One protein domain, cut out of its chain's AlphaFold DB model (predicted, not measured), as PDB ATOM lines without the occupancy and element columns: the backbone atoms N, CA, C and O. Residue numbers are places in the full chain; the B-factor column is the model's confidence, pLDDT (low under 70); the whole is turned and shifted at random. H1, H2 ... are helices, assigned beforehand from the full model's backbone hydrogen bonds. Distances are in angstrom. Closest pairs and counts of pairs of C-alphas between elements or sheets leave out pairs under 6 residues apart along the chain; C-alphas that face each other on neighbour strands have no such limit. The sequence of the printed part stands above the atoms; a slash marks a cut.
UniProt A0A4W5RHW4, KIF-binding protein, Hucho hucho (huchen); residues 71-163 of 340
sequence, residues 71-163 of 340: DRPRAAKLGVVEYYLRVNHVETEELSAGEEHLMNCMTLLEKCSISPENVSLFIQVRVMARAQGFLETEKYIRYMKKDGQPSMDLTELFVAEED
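This is residues 71 to 163 of the 340 residues of the protein "KIF-binding protein" of Hucho hucho (huchen) (UniProt A0A4W5RHW4). Two long helices, H1 and H2, lie side by side as a hairpin; the shorter H3 packs over one side of this pair, and H4 packs on the side of H3 away from it, so that the helices stack in three levels. From the end of H4 a tail with no named element, residues 148 to 163, turns back toward the level of H1. The 93 printed residues include four named helices, in the order H1, H2, H3, H4, which hold 61 residues, and no named strand; the class is all helix. The whole is compact, with a radius of gyration of the C-alphas of 13.3 A, and spans 38 by 35 by 24 A.

H1, residues 71 to 91, touches H2, residues 95 to 110, with the closest C-alphas, those of Arg 86 and Gly 98, 4.2 A apart. Their lines stand at a shallow tilt of 18 degrees, opposite ways, and the two form a helical hairpin. H3, residues 119 to 128, touches residues 102 to 109 of H2 alone, with the C-alphas of Leu 109 and Phe 122 closest at 7.0 A. H2 and H3 are also a hairpin, running opposite ways at 36 degrees, a tilt only just steep. H1 and H3 only just touch, with 3 pairs of C-alphas within 8 A, through residues 79 to 83 of H1 alone; the closest C-alphas, those of Val 80 and Leu 121, are 6.7 A apart. These two run the same way at a shallow tilt of 34 degrees, only just short of steep. H1, H2 and H3 make an up and down bundle, each helix running against the one before it. H4, residues 134 to 147, touches H3 with residues 136 to 140 alone; the C-alphas of Ile 123 and Thr 137 are closest, at 6.1 A. H3 and H4 form a hairpin at a shallow tilt of 31 degrees, opposite ways. H3 is the hub, touching 3 helices, while H4 is apart from H1 and from H2. In H1, H2, H3 and H4 every O i to N i+4 pair is within hydrogen-bond range.

H1 begins at C-alpha 71, (147.705, 226.627, 166.284), and covers 30.5 A to C-alpha 91. H2, 22.6 A long, starts at C-alpha 95, (170.921, 244.953, 166.072). H3 has 10 residues, and H4, 19.8 A long, ends at C-alpha 147, (150.328, 229.052, 140.854).

The two C-alphas farthest apart, those of Glu 94 and Lys 146, are 39.0 A apart. The printed part has no cut. The links from H1 to H2 and from H3 to H4 are tight, the link from H2 to H3 is short, and no link is long. Mean pLDDT of the printed part is 71.2; 48 residues are under 70, among them residues 113 to 118 and residues 127 to 163.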
ATOM      1  N   ASP A  71     146.354 226.227 165.850       55.59
ATOM      2  CA  ASP A  71     147.705 226.627 166.284       55.59
ATOM      3  C   ASP A  71     148.580 227.138 165.131       55.59
ATOM      4  O   ASP A  71     149.402 228.043 165.301       55.59
ATOM      5  N   ARG A  72     148.381 226.603 163.922       59.34
ATOM      6  CA  ARG A  72     149.166 226.965 162.730       59.34
ATOM      7  C   ARG A  72     148.953 228.420 162.273       59.34
ATOM      8  O   ARG A  72     149.953 229.118 162.100       59.34
ATOM      9  N   PRO A  73     147.714 228.923 162.091       67.56
ATOM     10  CA  PRO A  73     147.502 230.332 161.754       67.56
ATOM     11  C   PRO A  73     147.950 231.271 162.883       67.56
ATOM     12  O   PRO A  73     148.437 232.364 162.605       67.56
ATOM     13  N   ARG A  74     147.866 230.843 164.151       74.88
ATOM     14  CA  ARG A  74     148.351 231.627 165.298       74.88
ATOM     15  C   ARG A  74     149.875 231.776 165.297       74.88
ATOM     16  O   ARG A  74     150.369 232.882 165.505       74.88
ATOM     17  N   ALA A  75     150.611 230.701 165.018       79.50
ATOM     18  CA  ALA A  75     152.070 230.733 164.912       79.50
ATOM     19  C   ALA A  75     152.551 231.633 163.760       79.50
ATOM     20  O   ALA A  75     153.504 232.387 163.939       79.50
ATOM     21  N   ALA A  76     151.860 231.608 162.614       74.94
ATOM     22  CA  ALA A  76     152.159 232.496 161.491       74.94
ATOM     23  C   ALA A  76     151.964 233.975 161.869       74.94
ATOM     24  O   ALA A  76     152.870 234.774 161.652       74.94
ATOM     25  N   LYS A  77     150.835 234.325 162.506       79.25
ATOM     26  CA  LYS A  77     150.577 235.690 163.000       79.25
ATOM     27  C   LYS A  77     151.642 236.142 163.999       79.25
ATOM     28  O   LYS A  77     152.219 237.210 163.833       79.25
ATOM     29  N   LEU A  78     151.967 235.316 164.991       81.75
ATOM     30  CA  LEU A  78     153.022 235.648 165.952       81.75
ATOM     31  C   LEU A  78     154.381 235.845 165.257       81.75
ATOM     32  O   LEU A  78     155.105 236.781 165.576       81.75
ATOM     33  N   GLY A  79     154.684 235.026 164.246       83.69
ATOM     34  CA  GLY A  79     155.872 235.193 163.413       83.69
ATOM     35  C   GLY A  79     155.918 236.540 162.685       83.69
ATOM     36  O   GLY A  79     156.985 237.147 162.613       83.69
ATOM     37  N   VAL A  80     154.784 237.048 162.191       81.50
ATOM     38  CA  VAL A  80     154.722 238.388 161.579       81.50
ATOM     39  C   VAL A  80     155.038 239.489 162.593       81.50
ATOM     40  O   VAL A  80     155.770 240.423 162.268       81.50
ATOM     41  N   VAL A  81     154.531 239.381 163.824       84.06
ATOM     42  CA  VAL A  81     154.816 240.363 164.884       84.06
ATOM     43  C   VAL A  81     156.310 240.386 165.212       84.06
ATOM     44  O   VAL A  81     156.921 241.453 165.201       84.06
ATOM     45  N   GLU A  82     156.917 239.214 165.420       86.94
ATOM     46  CA  GLU A  82     158.366 239.080 165.645       86.94
ATOM     47  C   GLU A  82     159.180 239.667 164.479       86.94
ATOM     48  O   GLU A  82     160.188 240.344 164.683       86.94
ATOM     49  N   TYR A  83     158.717 239.470 163.241       83.62
ATOM     50  CA  TYR A  83     159.349 240.054 162.063       83.62
ATOM     51  C   TYR A  83     159.313 241.592 162.077       83.62
ATOM     52  O   TYR A  83     160.351 242.219 161.862       83.62
ATOM     53  N   TYR A  84     158.166 242.216 162.357       82.06
ATOM     54  CA  TYR A  84     158.083 243.680 162.408       82.06
ATOM     55  C   TYR A  84     158.854 244.273 163.590       82.06
ATOM     56  O   TYR A  84     159.502 245.306 163.426       82.06
ATOM     57  N   LEU A  85     158.871 243.604 164.748       85.19
ATOM     58  CA  LEU A  85     159.736 243.995 165.866       85.19
ATOM     59  C   LEU A  85     161.206 243.992 165.445       85.19
ATOM     60  O   LEU A  85     161.921 244.965 165.683       85.19
ATOM     61  N   ARG A  86     161.641 242.954 164.723       86.75
ATOM     62  CA  ARG A  86     162.984 242.912 164.138       86.75
ATOM     63  C   ARG A  86     163.240 244.068 163.173       86.75
ATOM     64  O   ARG A  86     164.330 244.633 163.204       86.75
ATOM     65  N   VAL A  87     162.296 244.400 162.287       80.75
ATOM     66  CA  VAL A  87     162.456 245.522 161.341       80.75
ATOM     67  C   VAL A  87     162.651 246.828 162.103       80.75
ATOM     68  O   VAL A  87     163.646 247.507 161.861       80.75
ATOM     69  N   ASN A  88     161.795 247.099 163.089       84.06
ATOM     70  CA  ASN A  88     161.894 248.288 163.931       84.06
ATOM     71  C   ASN A  88     163.244 248.356 164.656       84.06
ATOM     72  O   ASN A  88     163.905 249.386 164.613       84.06
ATOM     73  N   HIS A  89     163.697 247.254 165.262       85.88
ATOM     74  CA  HIS A  89     164.994 247.208 165.941       85.88
ATOM     75  C   HIS A  89     166.171 247.478 165.000       85.88
ATOM     76  O   HIS A  89     167.118 248.159 165.383       85.88
ATOM     77  N   VAL A  90     166.122 246.981 163.760       80.06
ATOM     78  CA  VAL A  90     167.160 247.280 162.764       80.06
ATOM     79  C   VAL A  90     167.126 248.750 162.344       80.06
ATOM     80  O   VAL A  90     168.188 249.346 162.186       80.06
ATOM     81  N   GLU A  91     165.943 249.342 162.193       79.75
ATOM     82  CA  GLU A  91     165.792 250.770 161.878       79.75
ATOM     83  C   GLU A  91     166.257 251.679 163.020       79.75
ATOM     84  O   GLU A  91     166.793 252.756 162.763       79.75
ATOM     85  N   THR A  92     166.116 251.238 164.272       88.81
ATOM     86  CA  THR A  92     166.654 251.936 165.448       88.81
ATOM     87  C   THR A  92     168.099 251.548 165.775       88.81
ATOM     88  O   THR A  92     168.578 251.891 166.849       88.81
ATOM     89  N   GLU A  93     168.786 250.824 164.884       84.00
ATOM     90  CA  GLU A  93     170.179 250.362 165.035       84.00
ATOM     91  C   GLU A  93     170.444 249.433 166.246       84.00
ATOM     92  O   GLU A  93     171.591 249.132 166.582       84.00
ATOM     93  N   GLU A  94     169.395 248.875 166.852       86.12
ATOM     94  CA  GLU A  94     169.446 247.932 167.978       86.12
ATOM     95  C   GLU A  94     169.582 246.485 167.471       86.12
ATOM     96  O   GLU A  94     168.686 245.645 167.600       86.12
ATOM     97  N   LEU A  95     170.723 246.188 166.841       85.00
ATOM     98  CA  LEU A  95     170.921 244.953 166.072       85.00
ATOM     99  C   LEU A  95     170.764 243.670 166.901       85.00
ATOM    100  O   LEU A  95     170.164 242.715 166.414       85.00
ATOM    101  N   SER A  96     171.258 243.638 168.142       85.06
ATOM    102  CA  SER A  96     171.203 242.431 168.983       85.06
ATOM    103  C   SER A  96     169.772 242.023 169.336       85.06
ATOM    104  O   SER A  96     169.434 240.847 169.244       85.06
ATOM    105  N   ALA A  97     168.910 242.989 169.673       84.06
ATOM    106  CA  ALA A  97     167.489 242.729 169.901       84.06
ATOM    107  C   ALA A  97     166.789 242.317 168.595       84.06
ATOM    108  O   ALA A  97     165.996 241.375 168.570       84.06
ATOM    109  N   GLY A  98     167.143 242.959 167.475       85.81
ATOM    110  CA  GLY A  98     166.649 242.569 166.154       85.81
ATOM    111  C   GLY A  98     167.003 241.125 165.772       85.81
ATOM    112  O   GLY A  98     166.181 240.430 165.174       85.81
ATOM    113  N   GLU A  99     168.197 240.646 166.126       83.69
ATOM    114  CA  GLU A  99     168.628 239.259 165.896       83.69
ATOM    115  C   GLU A  99     167.854 238.248 166.754       83.69
ATOM    116  O   GLU A  99     167.492 237.179 166.253       83.69
ATOM    117  N   GLU A 100     167.547 238.583 168.010       87.19
ATOM    118  CA  GLU A 100     166.730 237.742 168.893       87.19
ATOM    119  C   GLU A 100     165.316 237.545 168.327       87.19
ATOM    120  O   GLU A 100     164.874 236.409 168.125       87.19
ATOM    121  N   HIS A 101     164.649 238.643 167.961       87.94
ATOM    122  CA  HIS A 101     163.329 238.600 167.326       87.94
ATOM    123  C   HIS A 101     163.346 237.825 166.000       87.94
ATOM    124  O   HIS A 101     162.421 237.071 165.684       87.94
ATOM    125  N   LEU A 102     164.441 237.914 165.237       85.00
ATOM    126  CA  LEU A 102     164.610 237.121 164.021       85.00
ATOM    127  C   LEU A 102     164.696 235.614 164.308       85.00
ATOM    128  O   LEU A 102     164.104 234.813 163.579       85.00
ATOM    129  N   MET A 103     165.424 235.221 165.356       84.12
ATOM    130  CA  MET A 103     165.555 233.822 165.776       84.12
ATOM    131  C   MET A 103     164.218 233.255 166.269       84.12
ATOM    132  O   MET A 103     163.833 232.137 165.901       84.12
ATOM    133  N   ASN A 104     163.469 234.050 167.036       86.44
ATOM    134  CA  ASN A 104     162.128 233.698 167.501       86.44
ATOM    135  C   ASN A 104     161.180 233.485 166.318       86.44
ATOM    136  O   ASN A 104     160.510 232.452 166.230       86.44
ATOM    137  N   CYS A 105     161.201 234.402 165.346       86.00
ATOM    138  CA  CYS A 105     160.437 234.272 164.112       86.00
ATOM    139  C   CYS A 105     160.792 232.983 163.346       86.00
ATOM    140  O   CYS A 105     159.903 232.228 162.946       86.00
ATOM    141  N   MET A 106     162.083 232.666 163.196       82.38
ATOM    142  CA  MET A 106     162.524 231.427 162.541       82.38
ATOM    143  C   MET A 106     162.026 230.165 163.263       82.38
ATOM    144  O   MET A 106     161.562 229.237 162.599       82.38
ATOM    145  N   THR A 107     162.049 230.155 164.597       85.38
ATOM    146  CA  THR A 107     161.558 229.035 165.420       85.38
ATOM    147  C   THR A 107     160.044 228.833 165.270       85.38
ATOM    148  O   THR A 107     159.549 227.703 165.267       85.38
ATOM    149  N   LEU A 108     159.279 229.919 165.124       83.25
ATOM    150  CA  LEU A 108     157.835 229.860 164.862       83.25
ATOM    151  C   LEU A 108     157.533 229.352 163.448       83.25
ATOM    152  O   LEU A 108     156.614 228.552 163.254       83.25
ATOM    153  N   LEU A 109     158.341 229.763 162.470       78.19
ATOM    154  CA  LEU A 109     158.223 229.317 161.084       78.19
ATOM    155  C   LEU A 109     158.549 227.831 160.905       78.19
ATOM    156  O   LEU A 109     157.917 227.180 160.082       78.19
ATOM    157  N   GLU A 110     159.466 227.252 161.682       80.06
ATOM    158  CA  GLU A 110     159.749 225.803 161.639       80.06
ATOM    159  C   GLU A 110     158.532 224.936 161.992       80.06
ATOM    160  O   GLU A 110     158.412 223.804 161.523       80.06
ATOM    161  N   LYS A 111     157.593 225.484 162.770       79.88
ATOM    162  CA  LYS A 111     156.333 224.820 163.139       79.88
ATOM    163  C   LYS A 111     155.251 224.962 162.060       79.88
ATOM    164  O   LYS A 111     154.208 224.313 162.145       79.88
ATOM    165  N   CYS A 112     155.481 225.799 161.049       72.75
ATOM    166  CA  CYS A 112     154.532 226.088 159.982       72.75
ATOM    167  C   CYS A 112     154.910 225.347 158.690       72.75
ATOM    168  O   CYS A 112     156.062 225.321 158.270       72.75
ATOM    169  N   SER A 113     153.922 224.776 158.000       69.69
ATOM    170  CA  SER A 113     154.096 224.366 156.602       69.69
ATOM    171  C   SER A 113     154.009 225.591 155.693       69.69
ATOM    172  O   SER A 113     153.146 226.437 155.925       69.69
ATOM    173  N   ILE A 114     154.825 225.652 154.635       68.50
ATOM    174  CA  ILE A 114     154.711 226.696 153.605       68.50
ATOM    175  C   ILE A 114     153.312 226.619 152.974       68.50
ATOM    176  O   ILE A 114     152.940 225.583 152.419       68.50
ATOM    177  N   SER A 115     152.551 227.702 153.075       67.19
ATOM    178  CA  SER A 115     151.206 227.874 152.527       67.19
ATOM    179  C   SER A 115     151.071 229.263 151.878       67.19
ATOM    180  O   SER A 115     151.904 230.139 152.132       67.19
ATOM    181  N   PRO A 116     150.052 229.494 151.030       63.00
ATOM    182  CA  PRO A 116     149.829 230.792 150.382       63.00
ATOM    183  C   PRO A 116     149.743 231.973 151.359       63.00
ATOM    184  O   PRO A 116     150.124 233.091 151.010       63.00
ATOM    185  N   GLU A 117     149.282 231.719 152.582       64.62
ATOM    186  CA  GLU A 117     149.066 232.721 153.626       64.62
ATOM    187  C   GLU A 117     150.354 233.119 154.355       64.62
ATOM    188  O   GLU A 117     150.420 234.195 154.935       64.62
ATOM    189  N   ASN A 118     151.382 232.264 154.360       69.31
ATOM    190  CA  ASN A 118     152.599 232.494 155.147       69.31
ATOM    191  C   ASN A 118     153.886 232.519 154.316       69.31
ATOM    192  O   ASN A 118     154.945 232.856 154.849       69.31
ATOM    193  N   VAL A 119     153.830 232.187 153.022       70.62
ATOM    194  CA  VAL A 119     155.035 232.093 152.191       70.62
ATOM    195  C   VAL A 119     155.763 233.439 152.075       70.62
ATOM    196  O   VAL A 119     156.991 233.449 152.157       70.62
ATOM    197  N   SER A 120     155.036 234.566 152.030       69.81
ATOM    198  CA  SER A 120     155.593 235.926 152.144       69.81
ATOM    199  C   SER A 120     156.495 236.094 153.375       69.81
ATOM    200  O   SER A 120     157.626 236.571 153.254       69.81
ATOM    201  N   LEU A 121     156.039 235.633 154.547       73.12
ATOM    202  CA  LEU A 121     156.792 235.709 155.805       73.12
ATOM    203  C   LEU A 121     158.055 234.854 155.748       73.12
ATOM    204  O   LEU A 121     159.135 235.314 156.121       73.12
ATOM    205  N   PHE A 122     157.937 233.628 155.230       72.31
ATOM    206  CA  PHE A 122     159.076 232.724 155.069       72.31
ATOM    207  C   PHE A 122     160.204 233.359 154.254       72.31
ATOM    208  O   PHE A 122     161.369 233.220 154.621       72.31
ATOM    209  N   ILE A 123     159.886 234.068 153.170       68.88
ATOM    210  CA  ILE A 123     160.913 234.692 152.327       68.88
ATOM    211  C   ILE A 123     161.539 235.875 153.044       68.88
ATOM    212  O   ILE A 123     162.762 235.936 153.134       68.88
ATOM    213  N   GLN A 124     160.726 236.798 153.562       71.94
ATOM    214  CA  GLN A 124     161.233 238.034 154.160       71.94
ATOM    215  C   GLN A 124     162.160 237.728 155.345       71.94
ATOM    216  O   GLN A 124     163.275 238.246 155.415       71.94
ATOM    217  N   VAL A 125     161.765 236.787 156.205       72.75
ATOM    218  CA  VAL A 125     162.565 236.352 157.358       72.75
ATOM    219  C   VAL A 125     163.856 235.663 156.920       72.75
ATOM    220  O   VAL A 125     164.925 235.960 157.454       72.75
ATOM    221  N   ARG A 126     163.807 234.764 155.929       71.31
ATOM    222  CA  ARG A 126     164.996 234.003 155.496       71.31
ATOM    223  C   ARG A 126     165.973 234.847 154.673       71.31
ATOM    224  O   ARG A 126     167.181 234.666 154.825       71.31
ATOM    225  N   VAL A 127     165.477 235.801 153.881       64.69
ATOM    226  CA  VAL A 127     166.293 236.825 153.208       64.69
ATOM    227  C   VAL A 127     167.024 237.673 154.249       64.69
ATOM    228  O   VAL A 127     168.239 237.856 154.155       64.69
ATOM    229  N   MET A 128     166.313 238.141 155.278       65.06
ATOM    230  CA  MET A 128     166.908 238.950 156.346       65.06
ATOM    231  C   MET A 128     167.892 238.176 157.222       65.06
ATOM    232  O   MET A 128     168.895 238.745 157.650       65.06
ATOM    233  N   ALA A 129     167.648 236.886 157.450       63.38
ATOM    234  CA  ALA A 129     168.536 236.022 158.221       63.38
ATOM    235  C   ALA A 129     169.875 235.739 157.532       63.38
ATOM    236  O   ALA A 129     170.762 235.176 158.169       63.38
ATOM    237  N   ARG A 130     170.025 236.063 156.233       61.34
ATOM    238  CA  ARG A 130     171.185 235.691 155.391       61.34
ATOM    239  C   ARG A 130     171.539 234.195 155.456       61.34
ATOM    240  O   ARG A 130     172.615 233.787 155.020       61.34
ATOM    241  N   ALA A 131     170.649 233.380 156.018       51.22
ATOM    242  CA  ALA A 131     170.847 231.967 156.260       51.22
ATOM    243  C   ALA A 131     170.625 231.192 154.956       51.22
ATOM    244  O   ALA A 131     170.140 231.741 153.970       51.22
ATOM    245  N   GLN A 132     170.963 229.903 154.964       51.62
ATOM    246  CA  GLN A 132     170.900 228.933 153.858       51.62
ATOM    247  C   GLN A 132     169.501 228.722 153.213       51.62
ATOM    248  O   GLN A 132     169.233 227.656 152.669       51.62
ATOM    249  N   GLY A 133     168.601 229.706 153.209       54.00
ATOM    250  CA  GLY A 133     167.266 229.671 152.603       54.00
ATOM    251  C   GLY A 133     167.254 229.663 151.071       54.00
ATOM    252  O   GLY A 133     166.297 230.148 150.470       54.00
ATOM    253  N   PHE A 134     168.294 229.132 150.419       55.53
ATOM    254  CA  PHE A 134     168.351 228.975 148.962       55.53
ATOM    255  C   PHE A 134     167.198 228.116 148.460       55.53
ATOM    256  O   PHE A 134     166.492 228.499 147.530       55.53
ATOM    257  N   LEU A 135     166.991 226.966 149.100       55.53
ATOM    258  CA  LEU A 135     166.007 225.986 148.665       55.53
ATOM    259  C   LEU A 135     164.577 226.509 148.866       55.53
ATOM    260  O   LEU A 135     163.707 226.258 148.041       55.53
ATOM    261  N   GLU A 136     164.337 227.275 149.920       59.00
ATOM    262  CA  GLU A 136     163.027 227.794 150.307       59.00
ATOM    263  C   GLU A 136     162.665 229.025 149.479       59.00
ATOM    264  O   GLU A 136     161.526 229.144 149.032       59.00
ATOM    265  N   THR A 137     163.649 229.867 149.161       63.38
ATOM    266  CA  THR A 137     163.466 230.968 148.210       63.38
ATOM    267  C   THR A 137     163.264 230.436 146.786       63.38
ATOM    268  O   THR A 137     162.399 230.925 146.061       63.38
ATOM    269  N   GLU A 138     163.971 229.373 146.378       64.44
ATOM    270  CA  GLU A 138     163.702 228.685 145.106       64.44
ATOM    271  C   GLU A 138     162.339 227.970 145.099       64.44
ATOM    272  O   GLU A 138     161.663 227.951 144.067       64.44
ATOM    273  N   LYS A 139     161.897 227.402 146.232       66.50
ATOM    274  CA  LYS A 139     160.542 226.844 146.392       66.50
ATOM    275  C   LYS A 139     159.487 227.935 146.253       66.50
ATOM    276  O   LYS A 139     158.506 227.696 145.554       66.50
ATOM    277  N   TYR A 140     159.711 229.121 146.826       65.75
ATOM    278  CA  TYR A 140     158.853 230.274 146.580       65.75
ATOM    279  C   TYR A 140     158.845 230.632 145.100       65.75
ATOM    280  O   TYR A 140     157.783 230.607 144.508       65.75
ATOM    281  N   ILE A 141     159.991 230.830 144.442       66.44
ATOM    282  CA  ILE A 141     160.023 231.106 142.991       66.44
ATOM    283  C   ILE A 141     159.264 230.033 142.190       66.44
ATOM    284  O   ILE A 141     158.579 230.341 141.217       66.44
ATOM    285  N   ARG A 142     159.371 228.757 142.578       69.56
ATOM    286  CA  ARG A 142     158.632 227.662 141.937       69.56
ATOM    287  C   ARG A 142     157.124 227.788 142.152       69.56
ATOM    288  O   ARG A 142     156.387 227.533 141.204       69.56
ATOM    289  N   TYR A 143     156.696 228.170 143.350       65.44
ATOM    290  CA  TYR A 143     155.310 228.523 143.653       65.44
ATOM    291  C   TYR A 143     154.858 229.725 142.804       65.44
ATOM    292  O   TYR A 143     153.906 229.602 142.037       65.44
ATOM    293  N   MET A 144     155.636 230.812 142.796       64.88
ATOM    294  CA  MET A 144     155.412 232.024 141.992       64.88
ATOM    295  C   MET A 144     155.232 231.719 140.502       64.88
ATOM    296  O   MET A 144     154.373 232.299 139.848       64.88
ATOM    297  N   LYS A 145     156.029 230.790 139.957       65.94
ATOM    298  CA  LYS A 145     155.971 230.382 138.545       65.94
ATOM    299  C   LYS A 145     154.823 229.427 138.209       65.94
ATOM    300  O   LYS A 145     154.471 229.339 137.036       65.94
ATOM    301  N   LYS A 146     154.310 228.656 139.175       64.56
ATOM    302  CA  LYS A 146     153.290 227.618 138.933       64.56
ATOM    303  C   LYS A 146     151.872 228.085 139.225       64.56
ATOM    304  O   LYS A 146     150.992 227.802 138.420       64.56
ATOM    305  N   ASP A 147     151.672 228.776 140.343       57.97
ATOM    306  CA  ASP A 147     150.328 229.052 140.854       57.97
ATOM    307  C   ASP A 147     149.867 230.480 140.528       57.97
ATOM    308  O   ASP A 147     148.665 230.725 140.459       57.97
ATOM    309  N   GLY A 148     150.799 231.411 140.262       55.84
ATOM    310  CA  GLY A 148     150.525 232.765 139.751       55.84
ATOM    311  C   GLY A 148     149.603 233.628 140.622       55.84
ATOM    312  O   GLY A 148     149.198 234.710 140.201       55.84
ATOM    313  N   GLN A 149     149.240 233.152 141.814       55.59
ATOM    314  CA  GLN A 149     148.360 233.847 142.736       55.59
ATOM    315  C   GLN A 149     149.176 234.682 143.722       55.59
ATOM    316  O   GLN A 149     150.183 234.183 144.236       55.59
ATOM    317  N   PRO A 150     148.738 235.921 144.015       54.44
ATOM    318  CA  PRO A 150     149.332 236.730 145.062       54.44
ATOM    319  C   PRO A 150     149.336 235.963 146.384       54.44
ATOM    320  O   PRO A 150     148.273 235.589 146.874       54.44
ATOM    321  N   SER A 151     150.516 235.719 146.959       58.12
ATOM    322  CA  SER A 151     150.589 235.323 148.367       58.12
ATOM    323  C   SER A 151     150.000 236.449 149.213       58.12
ATOM    324  O   SER A 151     150.189 237.624 148.891       58.12
ATOM    325  N   MET A 152     149.281 236.075 150.270       55.03
ATOM    326  CA  MET A 152     148.718 237.014 151.234       55.03
ATOM    327  C   MET A 152     149.834 237.917 151.781       55.03
ATOM    328  O   MET A 152     150.928 237.444 152.120       55.03
ATOM    329  N   ASP A 153     149.575 239.223 151.814       61.75
ATOM    330  CA  ASP A 153     150.494 240.183 152.418       61.75
ATOM    331  C   ASP A 153     150.557 239.982 153.944       61.75
ATOM    332  O   ASP A 153     149.605 239.505 154.564       61.75
ATOM    333  N   LEU A 154     151.682 240.332 154.575       61.12
ATOM    334  CA  LEU A 154     151.884 240.114 156.015       61.12
ATOM    335  C   LEU A 154     150.847 240.842 156.867       61.12
ATOM    336  O   LEU A 154     150.457 240.359 157.929       61.12
ATOM    337  N   THR A 155     150.393 241.993 156.384       60.38
ATOM    338  CA  THR A 155     149.381 242.812 157.041       60.38
ATOM    339  C   THR A 155     147.983 242.206 156.876       60.38
ATOM    340  O   THR A 155     147.171 242.291 157.792       60.38
ATOM    341  N   GLU A 156     147.717 241.470 155.789       63.62
ATOM    342  CA  GLU A 156     146.434 240.785 155.555       63.62
ATOM    343  C   GLU A 156     146.150 239.656 156.564       63.62
ATOM    344  O   GLU A 156     144.994 239.303 156.774       63.62
ATOM    345  N   LEU A 157     147.162 239.142 157.274       60.59
ATOM    346  CA  LEU A 157     146.964 238.205 158.394       60.59
ATOM    347  C   LEU A 157     146.217 238.826 159.593       60.59
ATOM    348  O   LEU A 157     145.696 238.086 160.443       60.59
ATOM    349  N   PHE A 158     146.170 240.158 159.676       62.47
ATOM    350  CA  PHE A 158     145.581 240.918 160.785       62.47
ATOM    351  C   PHE A 158     144.367 241.760 160.388       62.47
ATOM    352  O   PHE A 158     143.712 242.311 161.268       62.47
ATOM    353  N   VAL A 159     144.052 241.841 159.096       62.03
ATOM    354  CA  VAL A 159     142.973 242.679 158.561       62.03
ATOM    355  C   VAL A 159     141.727 241.817 158.317       62.03
ATOM    356  O   VAL A 159     141.829 240.698 157.812       62.03
ATOM    357  N   ALA A 160     140.546 242.305 158.711       56.16
ATOM    358  CA  ALA A 160     139.274 241.640 158.413       56.16
ATOM    359  C   ALA A 160     138.986 241.688 156.899       56.16
ATOM    360  O   ALA A 160     139.395 242.632 156.229       56.16
ATOM    361  N   GLU A 161     138.261 240.706 156.341       55.09
ATOM    362  CA  GLU A 161     137.977 240.630 154.888       55.09
ATOM    363  C   GLU A 161     137.355 241.917 154.304       55.09
ATOM    364  O   GLU A 161     137.513 242.195 153.118       55.09
ATOM    365  N   GLU A 162     136.688 242.713 155.140       52.62
ATOM    366  CA  GLU A 162     136.012 243.967 154.788       52.62
ATOM    367  C   GLU A 162     136.977 245.147 154.547       52.62
ATOM    368  O   GLU A 162     136.642 246.052 153.785       52.62
ATOM    369  N   ASP A 163     138.189 245.095 155.109       59.78
ATOM    370  CA  ASP A 163     139.250 246.109 154.972       59.78
ATOM    371  C   ASP A 163     140.382 245.647 154.025       59.78
ATOM    372  O   ASP A 163     141.438 246.278 153.920       59.78
TER     373      ASP A 163